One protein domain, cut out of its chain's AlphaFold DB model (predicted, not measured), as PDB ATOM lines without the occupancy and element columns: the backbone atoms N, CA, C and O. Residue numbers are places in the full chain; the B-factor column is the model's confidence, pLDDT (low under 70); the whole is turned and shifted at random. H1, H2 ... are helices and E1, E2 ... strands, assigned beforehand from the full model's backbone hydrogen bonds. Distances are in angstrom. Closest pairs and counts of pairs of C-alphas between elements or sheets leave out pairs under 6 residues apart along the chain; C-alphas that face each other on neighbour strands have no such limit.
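Overview. This is residues 7 to 107 of the 112 residues of an uncharacterized protein of Myxococcus xanthus (UniProt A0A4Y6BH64). A strongly twisted, curled sheet wraps round one helix, H1, which packs on the sheet's hollow face. Three long antiparallel strands, E2, E3 and E4, run side by side and make most of the sheet, with short strands at its edges: E1 beside one end of E2, and E5 and E6 one after the other along E4. The printed part has 101 residues, with six named strands and one named helix; along the chain come E1, E2, E3 and E4, then H1, then E5 and E6; the sheet is branched and mixed, with E1 and E2, E2 and E3, E3 and E4, and E4 and E6 as antiparallel neighbours and E4 and E5 as parallel neighbours, and the class is mixed, helices and strands. The whole is compact, with a radius of gyration of the C-alphas of 13.2 A, yet elongated, spanning 41 by 25 by 21 A.

Along the chain. E2, residues 13 to 24, measures 30.4 A from first to last C-alpha and bends by 70 degrees at residue 21. E3, residues 27 to 37, measures 30.6 A. E4, residues 43 to 54, measures 28.9 A and bends by 80 degrees at residue 46. E1, residues 7 to 10, begins with C-alpha 7 at (134.709, 30.716, 13.397). E5 is residues 89 to 91, and E6, residues 103 to 106, ends with C-alpha 106 at (129.738, 47.080, 30.611). H1, residues 67 to 79, measures 18.7 A and begins with C-alpha 67 at (136.688, 39.571, 14.835).

Arrangement. E1, E2, E3 and E4 form a meander, each strand the antiparallel neighbour of the one before, and each successive pair is a hairpin. N 20 and O 31 of E2 and E3 are 2.9 A apart, within hydrogen-bond range, as are N 32 and O 50 of E3 and E4 at 2.9 A. N 8 and O 15 of E1 and E2 are 2.8 A apart. E3 lies on one side of E4, and E5 and E6 lie on the other side. E5 is parallel to E4, with N 90 and O 47 at 2.8 A; E6 is antiparallel to E4, with N 104 and O 53 at 2.8 A. E4, H1 and E5 form a strand-helix-strand unit, two parallel neighbour strands with a helix between, and its crossover is left-handed. H1 is on the sheet, which curls round it; the closest C-alphas of H1 and E3 are those of Ala 70 and Ile 32, 6.7 A apart, and those of H1 and E1 are Arg 71 and Val 10, also 6.7 A. Every O i to N i+4 pair in H1 is within hydrogen-bond range. E1 and E6 are apart.

Size, cuts and confidence. The two C-alphas farthest apart, those of Glu 40 and Asn 57, are 41.9 A from each other. The printed part has no cut. The links E4 to H1, residues 55 to 66, and E5 to E6 are long. The mean pLDDT of the printed part is 89.9, and residues 56 to 58 and 60 to 64 are under 70.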
ATOM      1  N   LYS A   7     133.519  31.436  12.926       92.94
ATOM      2  CA  LYS A   7     134.709  30.716  13.397       92.94
ATOM      3  C   LYS A   7     135.869  31.696  13.571       92.94
ATOM      4  O   LYS A   7     136.014  32.627  12.779       92.94
ATOM      5  N   LEU A   8     136.678  31.493  14.600       94.50
ATOM      6  CA  LEU A   8     137.895  32.251  14.872       94.50
ATOM      7  C   LEU A   8     138.962  31.302  15.421       94.50
ATOM      8  O   LEU A   8     138.648  30.429  16.221       94.50
ATOM      9  N   VAL A   9     140.215  31.475  14.998       94.69
ATOM     10  CA  VAL A   9     141.358  30.734  15.549       94.69
ATOM     11  C   VAL A   9     142.222  31.700  16.351       94.69
ATOM     12  O   VAL A   9     142.569  32.779  15.858       94.69
ATOM     13  N   VAL A  10     142.531  31.325  17.591       93.69
ATOM     14  CA  VAL A  10     143.357  32.096  18.530       93.69
ATOM     15  C   VAL A  10     144.354  31.132  19.165       93.69
ATOM     16  O   VAL A  10     143.947  30.119  19.724       93.69
ATOM     17  N   ASP A  11     145.648  31.417  19.022       92.50
ATOM     18  CA  ASP A  11     146.759  30.576  19.500       92.50
ATOM     19  C   ASP A  11     146.609  29.083  19.148       92.50
ATOM     20  O   ASP A  11     146.791  28.205  19.988       92.50
ATOM     21  N   GLY A  12     146.209  28.792  17.906       91.44
ATOM     22  CA  GLY A  12     146.036  27.423  17.406       91.44
ATOM     23  C   GLY A  12     144.742  26.719  17.834       91.44
ATOM     24  O   GLY A  12     144.464  25.633  17.336       91.44
ATOM     25  N   LEU A  13     143.914  27.328  18.689       94.00
ATOM     26  CA  LEU A  13     142.629  26.771  19.116       94.00
ATOM     27  C   LEU A  13     141.463  27.405  18.355       94.00
ATOM     28  O   LEU A  13     141.450  28.610  18.092       94.00
ATOM     29  N   ALA A  14     140.471  26.585  18.002       95.81
ATOM     30  CA  ALA A  14     139.271  27.032  17.307       95.81
ATOM     31  C   ALA A  14     138.175  27.463  18.290       95.81
ATOM     32  O   ALA A  14     137.905  26.809  19.298       95.81
ATOM     33  N   TYR A  15     137.502  28.555  17.940       96.62
ATOM     34  CA  TYR A  15     136.403  29.134  18.696       96.62
ATOM     35  C   TYR A  15     135.240  29.475  17.772       96.62
ATOM     36  O   TYR A  15     135.421  30.044  16.691       96.62
ATOM     37  N   ALA A  16     134.027  29.200  18.239       96.00
ATOM     38  CA  ALA A  16     132.811  29.728  17.643       96.00
ATOM     39  C   ALA A  16     132.414  31.002  18.387       96.00
ATOM     40  O   ALA A  16     132.438  31.021  19.615       96.00
ATOM     41  N   TRP A  17     131.987  32.050  17.684       95.62
ATOM     42  CA  TRP A  17     131.578  33.298  18.324       95.62
ATOM     43  C   TRP A  17     130.445  34.023  17.593       95.62
ATOM     44  O   TRP A  17     130.151  33.775  16.422       95.62
ATOM     45  N   VAL A  18     129.773  34.931  18.293       93.56
ATOM     46  CA  VAL A  18     128.735  35.809  17.739       93.56
ATOM     47  C   VAL A  18     128.708  37.134  18.487       93.56
ATOM     48  O   VAL A  18     129.013  37.179  19.674       93.56
ATOM     49  N   GLY A  19     128.337  38.198  17.776       91.19
ATOM     50  CA  GLY A  19     127.950  39.476  18.364       91.19
ATOM     51  C   GLY A  19     126.447  39.696  18.191       91.19
ATOM     52  O   GLY A  19     125.910  39.514  17.091       91.19
ATOM     53  N   ASP A  20     125.753  40.070  19.260       88.94
ATOM     54  CA  ASP A  20     124.355  40.487  19.196       88.94
ATOM     55  C   ASP A  20     124.087  41.775  19.974       88.94
ATOM     56  O   ASP A  20     124.625  41.990  21.052       88.94
ATOM     57  N   TRP A  21     123.247  42.634  19.393       89.44
ATOM     58  CA  TRP A  21     122.763  43.853  20.031       89.44
ATOM     59  C   TRP A  21     121.862  43.518  21.216       89.44
ATOM     60  O   TRP A  21     120.971  42.669  21.099       89.44
ATOM     61  N   ARG A  22     122.079  44.199  22.339       90.00
ATOM     62  CA  ARG A  22     121.295  44.072  23.570       90.00
ATOM     63  C   ARG A  22     121.122  45.432  24.231       90.00
ATOM     64  O   ARG A  22     121.890  46.351  23.974       90.00
ATOM     65  N   TYR A  23     120.133  45.509  25.110       89.19
ATOM     66  CA  TYR A  23     120.067  46.545  26.129       89.19
ATOM     67  C   TYR A  23     120.426  45.916  27.471       89.19
ATOM     68  O   TYR A  23     119.953  44.821  27.772       89.19
ATOM     69  N   VAL A  24     121.293  46.585  28.223       88.56
ATOM     70  CA  VAL A  24     121.755  46.197  29.561       88.56
ATOM     71  C   VAL A  24     121.657  47.446  30.418       88.56
ATOM     72  O   VAL A  24     122.241  48.465  30.060       88.56
ATOM     73  N   SER A  25     120.862  47.401  31.488       85.06
ATOM     74  CA  SER A  25     120.633  48.557  32.372       85.06
ATOM     75  C   SER A  25     120.309  49.876  31.631       85.06
ATOM     76  O   SER A  25     120.807  50.944  31.969       85.06
ATOM     77  N   GLY A  26     119.493  49.800  30.570       85.31
ATOM     78  CA  GLY A  26     119.101  50.957  29.748       85.31
ATOM     79  C   GLY A  26     120.121  51.390  28.684       85.31
ATOM     80  O   GLY A  26     119.797  52.221  27.839       85.31
ATOM     81  N   VAL A  27     121.312  50.787  28.659       85.75
ATOM     82  CA  VAL A  27     122.390  51.090  27.709       85.75
ATOM     83  C   VAL A  27     122.396  50.092  26.555       85.75
ATOM     84  O   VAL A  27     122.282  48.881  26.760       85.75
ATOM     85  N   ARG A  28     122.551  50.588  25.323       88.31
ATOM     86  CA  ARG A  28     122.664  49.741  24.132       88.31
ATOM     87  C   ARG A  28     124.096  49.233  23.976       88.31
ATOM     88  O   ARG A  28     125.018  50.012  23.760       88.31
ATOM     89  N   VAL A  29     124.261  47.914  24.008       89.94
ATOM     90  CA  VAL A  29     125.562  47.236  23.946       89.94
ATOM     91  C   VAL A  29     125.609  46.212  22.816       89.94
ATOM     92  O   VAL A  29     124.582  45.658  22.407       89.94
ATOM     93  N   VAL A  30     126.816  45.880  22.357       90.69
ATOM     94  CA  VAL A  30     127.062  44.623  21.640       90.69
ATOM     95  C   VAL A  30     127.535  43.585  22.641       90.69
ATOM     96  O   VAL A  30     128.581  43.734  23.268       90.69
ATOM     97  N   ARG A  31     126.781  42.496  22.763       93.31
ATOM     98  CA  ARG A  31     127.199  41.319  23.514       93.31
ATOM     99  C   ARG A  31     127.973  40.384  22.600       93.31
ATOM    100  O   ARG A  31     127.405  39.827  21.659       93.31
ATOM    101  N   ILE A  32     129.251  40.179  22.897       94.69
ATOM    102  CA  ILE A  32     130.041  39.109  22.289       94.69
ATOM    103  C   ILE A  32     129.850  37.849  23.124       94.69
ATOM    104  O   ILE A  32     129.927  37.889  24.352       94.69
ATOM    105  N   ARG A  33     129.613  36.722  22.447       96.12
ATOM    106  CA  ARG A  33     129.656  35.384  23.040       96.12
ATOM    107  C   ARG A  33     130.592  34.482  22.262       96.12
ATOM    108  O   ARG A  33     130.537  34.489  21.031       96.12
ATOM    109  N   ALA A  34     131.387  33.683  22.966       97.06
ATOM    110  CA  ALA A  34     132.278  32.705  22.359       97.06
ATOM    111  C   ALA A  34     132.253  31.355  23.087       97.06
ATOM    112  O   ALA A  34     131.892  31.265  24.259       97.06
ATOM    113  N   TRP A  35     132.629  30.304  22.364       97.25
ATOM    114  CA  TRP A  35     132.736  28.928  22.843       97.25
ATOM    115  C   TRP A  35     133.984  28.291  22.255       97.25
ATOM    116  O   TRP A  35     134.336  28.585  21.110       97.25
ATOM    117  N   PHE A  36     134.596  27.372  22.998       96.38
ATOM    118  CA  PHE A  36     135.565  26.443  22.428       96.38
ATOM    119  C   PHE A  36     134.889  25.613  21.340       96.38
ATOM    120  O   PHE A  36     133.720  25.242  21.477       96.38
ATOM    121  N   GLN A  37     135.617  25.341  20.261       94.94
ATOM    122  CA  GLN A  37     135.115  24.572  19.137       94.94
ATOM    123  C   GLN A  37     136.040  23.393  18.833       94.94
ATOM    124  O   GLN A  37     137.241  23.569  18.651       94.94
ATOM    125  N   THR A  38     135.470  22.191  18.780       91.00
ATOM    126  CA  THR A  38     136.193  20.964  18.422       91.00
ATOM    127  C   THR A  38     136.427  20.885  16.912       91.00
ATOM    128  O   THR A  38     135.816  21.621  16.135       91.00
ATOM    129  N   GLU A  39     137.253  19.934  16.474       86.12
ATOM    130  CA  GLU A  39     137.484  19.665  15.047       86.12
ATOM    131  C   GLU A  39     136.192  19.294  14.300       86.12
ATOM    132  O   GLU A  39     135.972  19.756  13.185       86.12
ATOM    133  N   GLU A  40     135.275  18.578  14.961       88.25
ATOM    134  CA  GLU A  40     133.927  18.261  14.453       88.25
ATOM    135  C   GLU A  40     132.928  19.445  14.473       88.25
ATOM    136  O   GLU A  40     131.716  19.239  14.458       88.25
ATOM    137  N   ASP A  41     133.401  20.692  14.572       85.62
ATOM    138  CA  ASP A  41     132.586  21.922  14.602       85.62
ATOM    139  C   ASP A  41     131.632  22.045  15.817       85.62
ATOM    140  O   ASP A  41     130.806  22.962  15.885       85.62
ATOM    141  N   ARG A  42     131.766  21.179  16.834       90.69
ATOM    142  CA  ARG A  42     130.930  21.199  18.047       90.69
ATOM    143  C   ARG A  42     131.433  22.220  19.059       90.69
ATOM    144  O   ARG A  42     132.632  22.384  19.257       90.69
ATOM    145  N   LYS A  43     130.501  22.883  19.745       93.75
ATOM    146  CA  LYS A  43     130.807  23.806  20.844       93.75
ATOM    147  C   LYS A  43     130.941  23.052  22.161       93.75
ATOM    148  O   LYS A  43     130.102  22.199  22.440       93.75
ATOM    149  N   VAL A  44     131.924  23.411  22.981       93.44
ATOM    150  CA  VAL A  44     132.164  22.778  24.287       93.44
ATOM    151  C   VAL A  44     132.469  23.802  25.379       93.44
ATOM    152  O   VAL A  44     132.875  24.932  25.096       93.44
ATOM    153  N   GLY A  45     132.270  23.380  26.628       93.62
ATOM    154  CA  GLY A  45     132.635  24.148  27.812       93.62
ATOM    155  C   GLY A  45     131.732  25.346  28.123       93.62
ATOM    156  O   GLY A  45     130.617  25.463  27.596       93.62
ATOM    157  N   PRO A  46     132.196  26.237  29.015       96.81
ATOM    158  CA  PRO A  46     131.451  27.413  29.429       96.81
ATOM    159  C   PRO A  46     131.405  28.461  28.315       96.81
ATOM    160  O   PRO A  46     132.347  28.625  27.537       96.81
ATOM    161  N   THR A  47     130.319  29.228  28.275       97.38
ATOM    162  CA  THR A  47     130.180  30.349  27.337       97.38
ATOM    163  C   THR A  47     131.025  31.521  27.822       97.38
ATOM    164  O   THR A  47     130.816  31.985  28.934       97.38
ATOM    165  N   LEU A  48     131.924  32.056  27.002       97.62
ATOM    166  CA  LEU A  48     132.490  33.383  27.244       97.62
ATOM    167  C   LEU A  48     131.456  34.443  26.870       97.62
ATOM    168  O   LEU A  48     130.858  34.343  25.797       97.62
ATOM    169  N   ALA A  49     131.273  35.467  27.702       97.12
ATOM    170  CA  ALA A  49     130.428  36.614  27.397       97.12
ATOM    171  C   ALA A  49     131.056  37.947  27.836       97.12
ATOM    172  O   ALA A  49     131.682  38.042  28.890       97.12
ATOM    173  N   VAL A  50     130.853  38.991  27.032       95.94
ATOM    174  CA  VAL A  50     131.226  40.377  27.355       95.94
ATOM    175  C   VAL A  50     130.226  41.344  26.722       95.94
ATOM    176  O   VAL A  50     129.781  41.110  25.595       95.94
ATOM    177  N   ASN A  51     129.857  42.409  27.437       94.25
ATOM    178  CA  ASN A  51     129.062  43.511  26.889       94.25
ATOM    179  C   ASN A  51     129.980  44.685  26.573       94.25
ATOM    180  O   ASN A  51     130.791  45.064  27.416       94.25
ATOM    181  N   LEU A  52     129.828  45.256  25.383       91.44
ATOM    182  CA  LEU A  52     130.650  46.355  24.896       91.44
ATOM    183  C   LEU A  52     129.784  47.553  24.503       91.44
ATOM    184  O   LEU A  52     128.781  47.389  23.804       91.44
ATOM    185  N   GLU A  53     130.205  48.743  24.912       90.00
ATOM    186  CA  GLU A  53     129.636  50.033  24.517       90.00
ATOM    187  C   GLU A  53     130.702  50.890  23.819       90.00
ATOM    188  O   GLU A  53     131.887  50.782  24.125       90.00
ATOM    189  N   GLY A  54     130.289  51.744  22.885       85.25
ATOM    190  CA  GLY A  54     131.136  52.713  22.202       85.25
ATOM    191  C   GLY A  54     131.588  53.833  23.133       85.25
ATOM    192  O   GLY A  54     130.784  54.442  23.839       85.25
ATOM    193  N   LYS A  55     132.883  54.144  23.104       80.00
ATOM    194  CA  LYS A  55     133.443  55.308  23.793       80.00
ATOM    195  C   LYS A  55     132.951  56.588  23.109       80.00
ATOM    196  O   LYS A  55     133.227  56.792  21.933       80.00
ATOM    197  N   GLY A  56     132.285  57.470  23.858       66.25
ATOM    198  CA  GLY A  56     131.947  58.824  23.393       66.25
ATOM    199  C   GLY A  56     130.563  59.001  22.754       66.25
ATOM    200  O   GLY A  56     130.478  59.607  21.692       66.25
ATOM    201  N   ASN A  57     129.497  58.576  23.452       59.00
ATOM    202  CA  ASN A  57     128.059  58.781  23.150       59.00
ATOM    203  C   ASN A  57     127.305  57.603  22.498       59.00
ATOM    204  O   ASN A  57     126.362  57.809  21.734       59.00
ATOM    205  N   GLY A  58     127.645  56.369  22.880       65.69
ATOM    206  CA  GLY A  58     126.810  55.191  22.630       65.69
ATOM    207  C   GLY A  58     127.107  54.462  21.319       65.69
ATOM    208  O   GLY A  58     128.008  54.816  20.561       65.69
ATOM    209  N   MET A  59     126.369  53.380  21.071       70.25
ATOM    210  CA  MET A  59     126.580  52.515  19.910       70.25
ATOM    211  C   MET A  59     125.682  52.901  18.732       70.25
ATOM    212  O   MET A  59     124.455  52.847  18.842       70.25
ATOM    213  N   THR A  60     126.288  53.215  17.586       63.97
ATOM    214  CA  THR A  60     125.579  53.336  16.302       63.97
ATOM    215  C   THR A  60     125.346  51.956  15.679       63.97
ATOM    216  O   THR A  60     126.036  50.993  16.019       63.97
ATOM    217  N   ASP A  61     124.388  51.836  14.754       63.19
ATOM    218  CA  ASP A  61     124.064  50.555  14.097       63.19
ATOM    219  C   ASP A  61     125.256  49.935  13.341       63.19
ATOM    220  O   ASP A  61     125.336  48.709  13.213       63.19
ATOM    221  N   ASP A  62     126.225  50.764  12.944       60.53
ATOM    222  CA  ASP A  62     127.458  50.355  12.264       60.53
ATOM    223  C   ASP A  62     128.559  49.873  13.228       60.53
ATOM    224  O   ASP A  62     129.567  49.311  12.799       60.53
ATOM    225  N   SER A  63     128.368  50.027  14.543       64.88
ATOM    226  CA  SER A  63     129.347  49.666  15.581       64.88
ATOM    227  C   SER A  63     129.334  48.161  15.907       64.88
ATOM    228  O   SER A  63     129.300  47.745  17.063       64.88
ATOM    229  N   ALA A  64     129.311  47.301  14.889       69.56
ATOM    230  CA  ALA A  64     129.261  45.854  15.080       69.56
ATOM    231  C   ALA A  64     130.556  45.307  15.709       69.56
ATOM    232  O   ALA A  64     131.654  45.712  15.342       69.56
ATOM    233  N   ALA A  65     130.436  44.297  16.582       74.50
ATOM    234  CA  ALA A  65     131.608  43.584  17.092       74.50
ATOM    235  C   ALA A  65     132.413  42.953  15.947       74.50
ATOM    236  O   ALA A  65     131.894  42.132  15.164       74.50
ATOM    237  N   LEU A  66     133.696  43.304  15.908       86.38
ATOM    238  CA  LEU A  66     134.663  42.851  14.926       86.38
ATOM    239  C   LEU A  66     135.338  41.551  15.393       86.38
ATOM    240  O   LEU A  66     135.399  41.261  16.590       86.38
ATOM    241  N   PRO A  67     135.894  40.745  14.466       90.25
ATOM    242  CA  PRO A  67     136.688  39.571  14.835       90.25
ATOM    243  C   PRO A  67     137.863  39.883  15.775       90.25
ATOM    244  O   PRO A  67     138.232  39.032  16.581       90.25
ATOM    245  N   ARG A  68     138.430  41.096  15.691       91.62
ATOM    246  CA  ARG A  68     139.471  41.590  16.605       91.62
ATOM    247  C   ARG A  68     138.965  41.661  18.045       91.62
ATOM    248  O   ARG A  68     139.619  41.115  18.919       91.62
ATOM    249  N   ASP A  69     137.796  42.249  18.281       91.62
ATOM    250  CA  ASP A  69     137.249  42.411  19.635       91.62
ATOM    251  C   ASP A  69     136.980  41.050  20.289       91.62
ATOM    252  O   ASP A  69     137.289  40.827  21.458       91.62
ATOM    253  N   ALA A  70     136.464  40.097  19.503       94.19
ATOM    254  CA  ALA A  70     136.273  38.723  19.954       94.19
ATOM    255  C   ALA A  70     137.602  38.025  20.279       94.19
ATOM    256  O   ALA A  70     137.673  37.296  21.269       94.19
ATOM    257  N   ARG A  71     138.657  38.258  19.483       96.19
ATOM    258  CA  ARG A  71     140.004  37.742  19.768       96.19
ATOM    259  C   ARG A  71     140.531  38.279  21.099       96.19
ATOM    260  O   ARG A  71     140.958  37.477  21.922       96.19
ATOM    261  N   GLU A  72     140.469  39.589  21.320       95.94
ATOM    262  CA  GLU A  72     140.958  40.213  22.559       95.94
ATOM    263  C   GLU A  72     140.198  39.702  23.790       95.94
ATOM    264  O   GLU A  72     140.808  39.353  24.804       95.94
ATOM    265  N   ALA A  73     138.871  39.565  23.685       96.31
ATOM    266  CA  ALA A  73     138.054  38.975  24.740       96.31
ATOM    267  C   ALA A  73     138.472  37.525  25.046       96.31
ATOM    268  O   ALA A  73     138.632  37.168  26.211       96.31
ATOM    269  N   ILE A  74     138.702  36.694  24.023       97.00
ATOM    270  CA  ILE A  74     139.169  35.308  24.199       97.00
ATOM    271  C   ILE A  74     140.545  35.273  24.874       97.00
ATOM    272  O   ILE A  74     140.727  34.531  25.839       97.00
ATOM    273  N   LEU A  75     141.501  36.082  24.410       96.88
ATOM    274  CA  LEU A  75     142.851  36.143  24.978       96.88
ATOM    275  C   LEU A  75     142.834  36.569  26.449       96.88
ATOM    276  O   LEU A  75     143.536  35.985  27.276       96.88
ATOM    277  N   LEU A  76     142.026  37.571  26.803       97.06
ATOM    278  CA  LEU A  76     141.857  37.973  28.196       97.06
ATOM    279  C   LEU A  76     141.195  36.869  29.025       97.06
ATOM    280  O   LEU A  76     141.722  36.502  30.069       97.06
ATOM    281  N   ALA A  77     140.085  36.301  28.553       97.00
ATOM    282  CA  ALA A  77     139.361  35.266  29.281       97.00
ATOM    283  C   ALA A  77     140.242  34.046  29.578       97.00
ATOM    284  O   ALA A  77     140.232  33.545  30.699       97.00
ATOM    285  N   ARG A  78     141.061  33.608  28.614       96.06
ATOM    286  CA  ARG A  78     142.024  32.517  28.828       96.06
ATOM    287  C   ARG A  78     143.036  32.844  29.924       96.06
ATOM    288  O   ARG A  78     143.290  31.995  30.772       96.06
ATOM    289  N   ARG A  79     143.576  34.069  29.948       96.44
ATOM    290  CA  ARG A  79     144.486  34.527  31.019       96.44
ATOM    291  C   ARG A  79     143.813  34.550  32.393       96.44
ATOM    292  O   ARG A  79     144.487  34.335  33.391       96.44
ATOM    293  N   LEU A  80     142.500  34.772  32.435       96.44
ATOM    294  CA  LEU A  80     141.685  34.762  33.654       96.44
ATOM    295  C   LEU A  80     141.152  33.365  34.030       96.44
ATOM    296  O   LEU A  80     140.365  33.249  34.966       96.44
ATOM    297  N   GLY A  81     141.553  32.307  33.316       95.88
ATOM    298  CA  GLY A  81     141.192  30.925  33.644       95.88
ATOM    299  C   GLY A  81     139.950  30.377  32.937       95.88
ATOM    300  O   GLY A  81     139.447  29.326  33.326       95.88
ATOM    301  N   TRP A  82     139.443  31.031  31.887       97.00
ATOM    302  CA  TRP A  82     138.401  30.439  31.043       97.00
ATOM    303  C   TRP A  82     138.945  29.210  30.294       97.00
ATOM    304  O   TRP A  82     139.811  29.335  29.421       97.00
ATOM    305  N   SER A  83     138.420  28.025  30.626       95.00
ATOM    306  CA  SER A  83     138.837  26.722  30.085       95.00
ATOM    307  C   SER A  83     137.631  25.876  29.634       95.00
ATOM    308  O   SER A  83     136.505  26.132  30.078       95.00
ATOM    309  N   PRO A  84     137.824  24.870  28.758       93.25
ATOM    310  CA  PRO A  84     136.726  24.044  28.253       93.25
ATOM    311  C   PRO A  84     136.105  23.110  29.306       93.25
ATOM    312  O   PRO A  84     134.967  22.684  29.133       93.25
ATOM    313  N   GLU A  85     136.803  22.812  30.402       93.81
ATOM    314  CA  GLU A  85     136.314  21.966  31.503       93.81
ATOM    315  C   GLU A  85     135.327  22.699  32.427       93.81
ATOM    316  O   GLU A  85     134.632  22.069  33.230       93.81
ATOM    317  N   GLY A  86     135.262  24.029  32.333       92.38
ATOM    318  CA  GLY A  86     134.369  24.842  33.151       92.38
ATOM    319  C   GLY A  86     132.884  24.679  32.801       92.38
ATOM    320  O   GLY A  86     132.484  23.964  31.878       92.38
ATOM    321  N   ARG A  87     132.022  25.374  33.550       91.88
ATOM    322  CA  ARG A  87     130.562  25.355  33.360       91.88
ATOM    323  C   ARG A  87     129.968  26.758  33.440       91.88
ATOM    324  O   ARG A  87     130.556  27.656  34.029       91.88
ATOM    325  N   GLY A  88     128.781  26.927  32.862       94.62
ATOM    326  CA  GLY A  88     128.036  28.185  32.910       94.62
ATOM    327  C   GLY A  88     128.562  29.247  31.942       94.62
ATOM    328  O   GLY A  88     128.971  28.931  30.820       94.62
ATOM    329  N   THR A  89     128.504  30.508  32.370       96.50
ATOM    330  CA  THR A  89     128.951  31.667  31.587       96.50
ATOM    331  C   THR A  89     130.106  32.351  32.301       96.50
ATOM    332  O   THR A  89     129.965  32.773  33.445       96.50
ATOM    333  N   PHE A  90     131.233  32.488  31.611       96.75
ATOM    334  CA  PHE A  90     132.377  33.272  32.043       96.75
ATOM    335  C   PHE A  90     132.200  34.715  31.564       96.75
ATOM    336  O   PHE A  90     132.273  34.989  30.364       96.75
ATOM    337  N   TRP A  91     131.938  35.635  32.490       96.75
ATOM    338  CA  TRP A  91     131.749  37.048  32.176       96.75
ATOM    339  C   TRP A  91     133.066  37.813  32.261       96.75
ATOM    340  O   TRP A  91     133.747  37.787  33.284       96.75
ATOM    341  N   ILE A  92     133.406  38.548  31.201       96.12
ATOM    342  CA  ILE A  92     134.400  39.615  31.311       96.12
ATOM    343  C   ILE A  92     133.706  40.832  31.911       96.12
ATOM    344  O   ILE A  92     132.757  41.356  31.326       96.12
ATOM    345  N   GLN A  93     134.195  41.260  33.069       95.19
ATOM    346  CA  GLN A  93     133.716  42.426  33.794       95.19
ATOM    347  C   GLN A  93     134.658  43.625  33.581       95.19
ATOM    348  O   GLN A  93     135.800  43.424  33.146       95.19
ATOM    349  N   PRO A  94     134.215  44.869  33.844       93.38
ATOM    350  CA  PRO A  94     135.047  46.061  33.659       93.38
ATOM    351  C   PRO A  94     136.404  45.996  34.377       93.38
ATOM    352  O   PRO A  94     137.427  46.363  33.799       93.38
ATOM    353  N   GLU A  95     136.440  45.450  35.592       94.56
ATOM    354  CA  GLU A  95     137.639  45.303  36.425       94.56
ATOM    355  C   GLU A  95     138.693  44.351  35.842       94.56
ATOM    356  O   GLU A  95     139.858  44.407  36.228       94.56
ATOM    357  N   HIS A  96     138.321  43.507  34.878       94.81
ATOM    358  CA  HIS A  96     139.261  42.616  34.198       94.81
ATOM    359  C   HIS A  96     140.154  43.343  33.178       94.81
ATOM    360  O   HIS A  96     141.117  42.754  32.687       94.81
ATOM    361  N   GLY A  97     139.846  44.599  32.834       89.81
ATOM    362  CA  GLY A  97     140.737  45.453  32.046       89.81
ATOM    363  C   GLY A  97     140.854  45.081  30.565       89.81
ATOM    364  O   GLY A  97     141.943  45.165  29.995       89.81
ATOM    365  N   LEU A  98     139.757  44.668  29.916       91.38
ATOM    366  CA  LEU A  98     139.747  44.467  28.461       91.38
ATOM    367  C   LEU A  98     139.976  45.802  27.739       91.38
ATOM    368  O   LEU A  98     139.082  46.642  27.651       91.38
ATOM    369  N   ALA A  99     141.183  45.983  27.210       86.69
ATOM    370  CA  ALA A  99     141.580  47.195  26.511       86.69
ATOM    371  C   ALA A  99     141.194  47.118  25.028       86.69
ATOM    372  O   ALA A  99     141.890  46.504  24.221       86.69
ATOM    373  N   LEU A 100     140.089  47.768  24.667       86.44
ATOM    374  CA  LEU A 100     139.692  47.982  23.276       86.44
ATOM    375  C   LEU A 100     139.868  49.452  22.904       86.44
ATOM    376  O   LEU A 100     139.805  50.341  23.753       86.44
ATOM    377  N   GLU A 101     140.094  49.709  21.622       83.25
ATOM    378  CA  GLU A 101     140.378  51.046  21.102       83.25
ATOM    379  C   GLU A 101     139.164  51.970  21.265       83.25
ATOM    380  O   GLU A 101     139.230  52.973  21.979       83.25
ATOM    381  N   THR A 102     138.025  51.561  20.709       83.00
ATOM    382  CA  THR A 102     136.792  52.356  20.629       83.00
ATOM    383  C   THR A 102     135.682  51.867  21.555       83.00
ATOM    384  O   THR A 102     134.636  52.506  21.623       83.00
ATOM    385  N   LEU A 103     135.886  50.757  22.271       86.38
ATOM    386  CA  LEU A 103     134.851  50.098  23.070       86.38
ATOM    387  C   LEU A 103     135.245  50.007  24.550       86.38
ATOM    388  O   LEU A 103     136.423  49.869  24.884       86.38
ATOM    389  N   SER A 104     134.248  50.050  25.427       89.38
ATOM    390  CA  SER A 104     134.365  49.871  26.875       89.38
ATOM    391  C   SER A 104     133.512  48.692  27.334       89.38
ATOM    392  O   SER A 104     132.466  48.414  26.750       89.38
ATOM    393  N   VAL A 105     133.952  47.993  28.385       92.12
ATOM    394  CA  VAL A 105     133.193  46.878  28.970       92.12
ATOM    395  C   VAL A 105     132.088  47.407  29.877       92.12
ATOM    396  O   VAL A 105     132.340  48.257  30.727       92.12
ATOM    397  N   ILE A 106     130.888  46.848  29.730       91.94
ATOM    398  CA  ILE A 106     129.738  47.080  30.611       91.94
ATOM    399  C   ILE A 106     129.468  45.807  31.417       91.94
ATOM    400  O   ILE A 106     129.484  44.699  30.871       91.94
ATOM    401  N   ALA A 107     129.215  45.948  32.717       91.88
ATOM    402  CA  ALA A 107     128.861  44.816  33.568       91.88
ATOM    403  C   ALA A 107     127.579  44.120  33.057       91.88
ATOM    404  O   ALA A 107     126.711  44.775  32.475       91.88
TER     405      ALA A 107